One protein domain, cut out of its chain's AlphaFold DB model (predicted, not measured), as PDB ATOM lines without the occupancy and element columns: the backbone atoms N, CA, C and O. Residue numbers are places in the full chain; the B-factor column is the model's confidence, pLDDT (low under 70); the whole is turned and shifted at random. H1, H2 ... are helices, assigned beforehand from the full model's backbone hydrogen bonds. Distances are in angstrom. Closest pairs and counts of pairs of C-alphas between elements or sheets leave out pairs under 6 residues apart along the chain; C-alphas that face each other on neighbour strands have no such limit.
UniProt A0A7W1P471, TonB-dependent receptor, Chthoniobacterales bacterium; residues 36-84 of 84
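This is residues 36 to 84 of the 84 residues of the protein "TonB-dependent receptor" of Chthoniobacterales bacterium (UniProt A0A7W1P471). A helical hairpin of H2 and H3, side by side and running opposite ways, has H4 set slantwise beyond H3, with the little helix H1 at one end of the length and the tail that ends at Thr 84 at the other. After H4 the chain folds back toward the side of H2 before that tail runs outward. The printed part has 49 residues with four named helices, in the order H1, H2, H3, H4, and no named strand; its class is all helix. The whole is compact, with a radius of gyration of the C-alphas of 10.6 A, yet elongated in outline, spanning 33 by 18 by 18 A.

Find C-alpha 44 at (146.654, 173.681, 113.831); from there H2, residues 44 to 53, runs 14.3 A to C-alpha 53. H3, residues 56 to 61, covers 9.8 A. H4, residues 64 to 73, is 14.4 A long and ends at C-alpha 73 at (150.093, 158.844, 103.457). Look back to C-alpha 37 at (137.108, 169.482, 123.759) for H1, residues 37 to 40, 5.2 A long.

Start at Ala 47 and Trp 58, the closest C-alphas of H2 and H3, 4.8 A apart. These helices touch and form a hairpin, opposite ways at a shallow tilt of 15 degrees. H3 and H4 are close but not clearly touching, with the C-alphas of Glu 59 and Ile 67 closest at 6.2 A; they run opposite ways at a steep tilt of 45 degrees. H1 and H3 are close but not clearly touching, the C-alphas of Tyr 39 and Met 61 being closest at 7.5 A. H4 is apart from H1 and H2, and H1 is apart from H2. In H2 and H4 every O i to N i+4 pair is within hydrogen-bond range; in H3 0 of 2 are, beside 3 of 3 O i to N i+3 pairs, and H1 is too short for an O i to N i+4 pair.

The C-alphas farthest apart are those of Pro 37 and Thr 84, 34.5 A. The printed part has no cut, and the three links between helices are tight. Mean pLDDT of the printed part is 86.3; look for values under 70 at residues 82 to 84, which end at the chain's last residue.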
ATOM      1  N   ASN A  36     135.970 165.894 120.946       81.25
ATOM      2  CA  ASN A  36     136.853 165.977 122.103       81.25
ATOM      3  C   ASN A  36     137.238 167.454 122.348       81.25
ATOM      4  O   ASN A  36     137.932 168.039 121.508       81.25
ATOM      5  N   PRO A  37     136.829 168.073 123.474       80.88
ATOM      6  CA  PRO A  37     137.108 169.482 123.759       80.88
ATOM      7  C   PRO A  37     138.596 169.821 123.846       80.88
ATOM      8  O   PRO A  37     138.974 170.961 123.575       80.88
ATOM      9  N   GLU A  38     139.450 168.854 124.188       78.25
ATOM     10  CA  GLU A  38     140.897 169.069 124.232       78.25
ATOM     11  C   GLU A  38     141.459 169.363 122.835       78.25
ATOM     12  O   GLU A  38     142.367 170.182 122.697       78.25
ATOM     13  N   TYR A  39     140.851 168.810 121.776       76.69
ATOM     14  CA  TYR A  39     141.267 169.103 120.404       76.69
ATOM     15  C   TYR A  39     140.815 170.478 119.904       76.69
ATOM     16  O   TYR A  39     141.462 171.029 119.013       76.69
ATOM     17  N   LEU A  40     139.781 171.088 120.498       80.06
ATOM     18  CA  LEU A  40     139.390 172.467 120.165       80.06
ATOM     19  C   LEU A  40     140.452 173.494 120.572       80.06
ATOM     20  O   LEU A  40     140.485 174.601 120.039       80.06
ATOM     21  N   ARG A  41     141.305 173.144 121.540       73.31
ATOM     22  CA  ARG A  41     142.389 174.005 122.029       73.31
ATOM     23  C   ARG A  41     143.648 173.901 121.184       73.31
ATOM     24  O   ARG A  41     144.538 174.740 121.315       73.31
ATOM     25  N   THR A  42     143.744 172.873 120.346       70.75
ATOM     26  CA  THR A  42     144.918 172.676 119.509       70.75
ATOM     27  C   THR A  42     145.034 173.805 118.503       70.75
ATOM     28  O   THR A  42     144.059 174.131 117.837       70.75
ATOM     29  N   HIS A  43     146.227 174.380 118.353       74.69
ATOM     30  CA  HIS A  43     146.502 175.362 117.311       74.69
ATOM     31  C   HIS A  43     147.037 174.636 116.066       74.69
ATOM     32  O   HIS A  43     148.206 174.229 116.069       74.69
ATOM     33  N   PRO A  44     146.230 174.454 114.999       79.56
ATOM     34  CA  PRO A  44     146.654 173.681 113.831       79.56
ATOM     35  C   PRO A  44     147.949 174.202 113.180       79.56
ATOM     36  O   PRO A  44     148.775 173.375 112.795       79.56
ATOM     37  N   PRO A  45     148.205 175.529 113.115       85.50
ATOM     38  CA  PRO A  45     149.471 176.044 112.599       85.50
ATOM     39  C   PRO A  45     150.714 175.582 113.372       85.50
ATOM     40  O   PRO A  45     151.737 175.312 112.750       85.50
ATOM     41  N   GLU A  46     150.651 175.459 114.703       88.38
ATOM     42  CA  GLU A  46     151.813 175.029 115.497       88.38
ATOM     43  C   GLU A  46     152.090 173.530 115.324       88.38
ATOM     44  O   GLU A  46     153.240 173.133 115.126       88.38
ATOM     45  N   ALA A  47     151.040 172.701 115.309       89.31
ATOM     46  CA  ALA A  47     151.172 171.275 115.009       89.31
ATOM     47  C   ALA A  47     151.756 171.055 113.603       89.31
ATOM     48  O   ALA A  47     152.655 170.236 113.426       89.31
ATOM     49  N   LEU A  48     151.299 171.832 112.615       91.00
ATOM     50  CA  LEU A  48     151.786 171.752 111.239       91.00
ATOM     51  C   LEU A  48     153.267 172.137 111.119       91.00
ATOM     52  O   LEU A  48     154.021 171.438 110.445       91.00
ATOM     53  N   LYS A  49     153.702 173.210 111.794       92.31
ATOM     54  CA  LYS A  49     155.117 173.617 111.817       92.31
ATOM     55  C   LYS A  49     156.010 172.502 112.363       92.31
ATOM     56  O   LYS A  49     156.996 172.154 111.718       92.31
ATOM     57  N   LYS A  50     155.641 171.918 113.509       91.81
ATOM     58  CA  LYS A  50     156.372 170.805 114.141       91.81
ATOM     59  C   LYS A  50     156.405 169.558 113.253       91.81
ATOM     60  O   LYS A  50     157.447 168.930 113.081       91.81
ATOM     61  N   LEU A  51     155.282 169.246 112.609       92.88
ATOM     62  CA  LEU A  51     155.175 168.151 111.645       92.88
ATOM     63  C   LEU A  51     156.133 168.311 110.463       92.88
ATOM     64  O   LEU A  51     156.813 167.360 110.078       92.88
ATOM     65  N   GLN A  52     156.215 169.517 109.908       92.38
ATOM     66  CA  GLN A  52     157.076 169.824 108.767       92.38
ATOM     67  C   GLN A  52     158.554 169.966 109.148       92.38
ATOM     68  O   GLN A  52     159.423 169.799 108.291       92.38
ATOM     69  N   SER A  53     158.863 170.247 110.416       92.12
ATOM     70  CA  SER A  53     160.236 170.246 110.929       92.12
ATOM     71  C   SER A  53     160.737 168.855 111.332       92.12
ATOM     72  O   SER A  53     161.929 168.714 111.584       92.12
ATOM     73  N   GLY A  54     159.866 167.839 111.376       90.62
ATOM     74  CA  GLY A  54     160.199 166.487 111.849       90.62
ATOM     75  C   GLY A  54     160.195 166.332 113.378       90.62
ATOM     76  O   GLY A  54     160.721 165.350 113.889       90.62
ATOM     77  N   ASP A  55     159.615 167.287 114.112       92.06
ATOM     78  CA  ASP A  55     159.510 167.269 115.579       92.06
ATOM     79  C   ASP A  55     158.294 166.442 116.021       92.06
ATOM     80  O   ASP A  55     157.164 166.894 115.875       92.06
ATOM     81  N   THR A  56     158.505 165.264 116.610       91.75
ATOM     82  CA  THR A  56     157.434 164.331 117.012       91.75
ATOM     83  C   THR A  56     156.468 164.876 118.063       91.75
ATOM     84  O   THR A  56     155.409 164.280 118.260       91.75
ATOM     85  N   GLU A  57     156.736 166.021 118.699       90.75
ATOM     86  CA  GLU A  57     155.792 166.634 119.639       90.75
ATOM     87  C   GLU A  57     154.439 166.984 118.993       90.75
ATOM     88  O   GLU A  57     153.432 167.040 119.702       90.75
ATOM     89  N   TRP A  58     154.366 167.148 117.661       90.81
ATOM     90  CA  TRP A  58     153.082 167.341 116.965       90.81
ATOM     91  C   TRP A  58     152.114 166.166 117.167       90.81
ATOM     92  O   TRP A  58     150.902 166.356 117.120       90.81
ATOM     93  N   GLU A  59     152.626 164.962 117.431       91.44
ATOM     94  CA  GLU A  59     151.819 163.756 117.634       91.44
ATOM     95  C   GLU A  59     150.923 163.865 118.872       91.44
ATOM     96  O   GLU A  59     149.801 163.373 118.867       91.44
ATOM     97  N   LYS A  60     151.367 164.580 119.913       88.88
ATOM     98  CA  LYS A  60     150.564 164.826 121.124       88.88
ATOM     99  C   LYS A  60     149.463 165.864 120.904       88.88
ATOM    100  O   LYS A  60     148.580 166.012 121.743       88.88
ATOM    101  N   MET A  61     149.537 166.604 119.799       87.31
ATOM    102  CA  MET A  61     148.616 167.688 119.469       87.31
ATOM    103  C   MET A  61     147.420 167.197 118.646       87.31
ATOM    104  O   MET A  61     146.478 167.945 118.434       87.31
ATOM    105  N   VAL A  62     147.424 165.956 118.162       87.44
ATOM    106  CA  VAL A  62     146.357 165.443 117.295       87.44
ATOM    107  C   VAL A  62     145.841 164.089 117.785       87.44
ATOM    108  O   VAL A  62     146.546 163.382 118.505       87.44
ATOM    109  N   PRO A  63     144.619 163.688 117.392       88.31
ATOM    110  CA  PRO A  63     144.133 162.346 117.672       88.31
ATOM    111  C   PRO A  63     145.054 161.253 117.102       88.31
ATOM    112  O   PRO A  63     145.588 161.421 115.998       88.31
ATOM    113  N   PRO A  64     145.195 160.099 117.779       90.25
ATOM    114  CA  PRO A  64     146.026 158.984 117.317       90.25
ATOM    115  C   PRO A  64     145.718 158.514 115.889       90.25
ATOM    116  O   PRO A  64     146.614 158.125 115.139       90.25
ATOM    117  N   GLU A  65     144.450 158.563 115.488       90.06
ATOM    118  CA  GLU A  65     143.978 158.206 114.151       90.06
ATOM    119  C   GLU A  65     144.584 159.127 113.086       90.06
ATOM    120  O   GLU A  65     145.024 158.658 112.033       90.06
ATOM    121  N   VAL A  66     144.683 160.424 113.385       90.19
ATOM    122  CA  VAL A  66     145.280 161.430 112.499       90.19
ATOM    123  C   VAL A  66     146.772 161.156 112.319       90.19
ATOM    124  O   VAL A  66     147.257 161.173 111.188       90.19
ATOM    125  N   ILE A  67     147.488 160.801 113.394       93.00
ATOM    126  CA  ILE A  67     148.914 160.430 113.329       93.00
ATOM    127  C   ILE A  67     149.119 159.270 112.350       93.00
ATOM    128  O   ILE A  67     149.976 159.338 111.464       93.00
ATOM    129  N   LYS A  68     148.308 158.210 112.483       94.38
ATOM    130  CA  LYS A  68     148.386 157.014 111.630       94.38
ATOM    131  C   LYS A  68     148.170 157.365 110.159       94.38
ATOM    132  O   LYS A  68     148.940 156.918 109.310       94.38
ATOM    133  N   ILE A  69     147.143 158.164 109.857       94.75
ATOM    134  CA  ILE A  69     146.818 158.568 108.483       94.75
ATOM    135  C   ILE A  69     147.949 159.413 107.894       94.75
ATOM    136  O   ILE A  69     148.404 159.123 106.785       94.75
ATOM    137  N   ILE A  70     148.445 160.409 108.635       94.25
ATOM    138  CA  ILE A  70     149.488 161.309 108.135       94.25
ATOM    139  C   ILE A  70     150.801 160.560 107.898       94.25
ATOM    140  O   ILE A  70     151.373 160.695 106.817       94.25
ATOM    141  N   LYS A  71     151.255 159.720 108.838       93.12
ATOM    142  CA  LYS A  71     152.484 158.924 108.664       93.12
ATOM    143  C   LYS A  71     152.378 157.958 107.483       93.12
ATOM    144  O   LYS A  71     153.317 157.853 106.696       93.12
ATOM    145  N   LYS A  72     151.229 157.289 107.326       94.62
ATOM    146  CA  LYS A  72     150.984 156.336 106.230       94.62
ATOM    147  C   LYS A  72     150.972 157.013 104.860       94.62
ATOM    148  O   LYS A  72     151.530 156.466 103.917       94.62
ATOM    149  N   GLN A  73     150.318 158.170 104.744       94.31
ATOM    150  CA  GLN A  73     150.093 158.844 103.457       94.31
ATOM    151  C   GLN A  73     151.073 159.993 103.178       94.31
ATOM    152  O   GLN A  73     150.999 160.609 102.120       94.31
ATOM    153  N   ARG A  74     151.996 160.289 104.106       91.94
ATOM    154  CA  ARG A  74     152.953 161.411 104.029       91.94
ATOM    155  C   ARG A  74     152.275 162.775 103.820       91.94
ATOM    156  O   ARG A  74     152.814 163.652 103.150       91.94
ATOM    157  N   PHE A  75     151.086 162.968 104.393       93.06
ATOM    158  CA  PHE A  75     150.339 164.217 104.237       93.06
ATOM    159  C   PHE A  75     150.998 165.406 104.940       93.06
ATOM    160  O   PHE A  75     151.838 165.255 105.824       93.06
ATOM    161  N   PHE A  76     150.595 166.609 104.518       91.06
ATOM    162  CA  PHE A  76     150.962 167.884 105.144       91.06
ATOM    163  C   PHE A  76     152.472 168.181 105.213       91.06
ATOM    164  O   PHE A  76     152.897 169.035 105.988       91.06
ATOM    165  N   GLY A  77     153.280 167.526 104.372       90.56
ATOM    166  CA  GLY A  77     154.734 167.708 104.346       90.56
ATOM    167  C   GLY A  77     155.466 166.955 105.458       90.56
ATOM    168  O   GLY A  77     156.536 167.396 105.873       90.56
ATOM    169  N   TYR A  78     154.894 165.846 105.946       92.94
ATOM    170  CA  TYR A  78     155.485 165.005 106.988       92.94
ATOM    171  C   TYR A  78     156.931 164.612 106.670       92.94
ATOM    172  O   TYR A  78     157.215 163.983 105.645       92.94
ATOM    173  N   ARG A  79     157.832 164.945 107.597       90.00
ATOM    174  CA  ARG A  79     159.230 164.514 107.594       90.00
ATOM    175  C   ARG A  79     159.441 163.466 108.673       90.00
ATOM    176  O   ARG A  79     158.869 163.570 109.756       90.00
ATOM    177  N   GLU A  80     160.256 162.459 108.375       85.50
ATOM    178  CA  GLU A  80     160.664 161.515 109.414       85.50
ATOM    179  C   GLU A  80     161.520 162.232 110.455       85.50
ATOM    180  O   GLU A  80     162.337 163.081 110.081       85.50
ATOM    181  N   PRO A  81     161.345 161.905 111.744       81.06
ATOM    182  CA  PRO A  81     162.258 162.382 112.764       81.06
ATOM    183  C   PRO A  81     163.665 161.887 112.437       81.06
ATOM    184  O   PRO A  81     163.862 160.713 112.117       81.06
ATOM    185  N   ALA A  82     164.638 162.797 112.483       66.31
ATOM    186  CA  ALA A  82     166.033 162.448 112.270       66.31
ATOM    187  C   ALA A  82     166.439 161.390 113.307       66.31
ATOM    188  O   ALA A  82     166.309 161.618 114.510       66.31
ATOM    189  N   ALA A  83     166.886 160.224 112.832       57.38
ATOM    190  CA  ALA A  83     167.420 159.178 113.690       57.38
ATOM    191  C   ALA A  83     168.587 159.764 114.501       57.38
ATOM    192  O   ALA A  83     169.555 160.252 113.918       57.38
ATOM    193  N   THR A  84     168.441 159.777 115.828       47.25
ATOM    194  CA  THR A  84     169.555 160.006 116.757       47.25
ATOM    195  C   THR A  84     170.178 158.664 117.091       47.25
ATOM    196  O   THR A  84     169.393 157.709 117.297       47.25
TER     197      THR A  84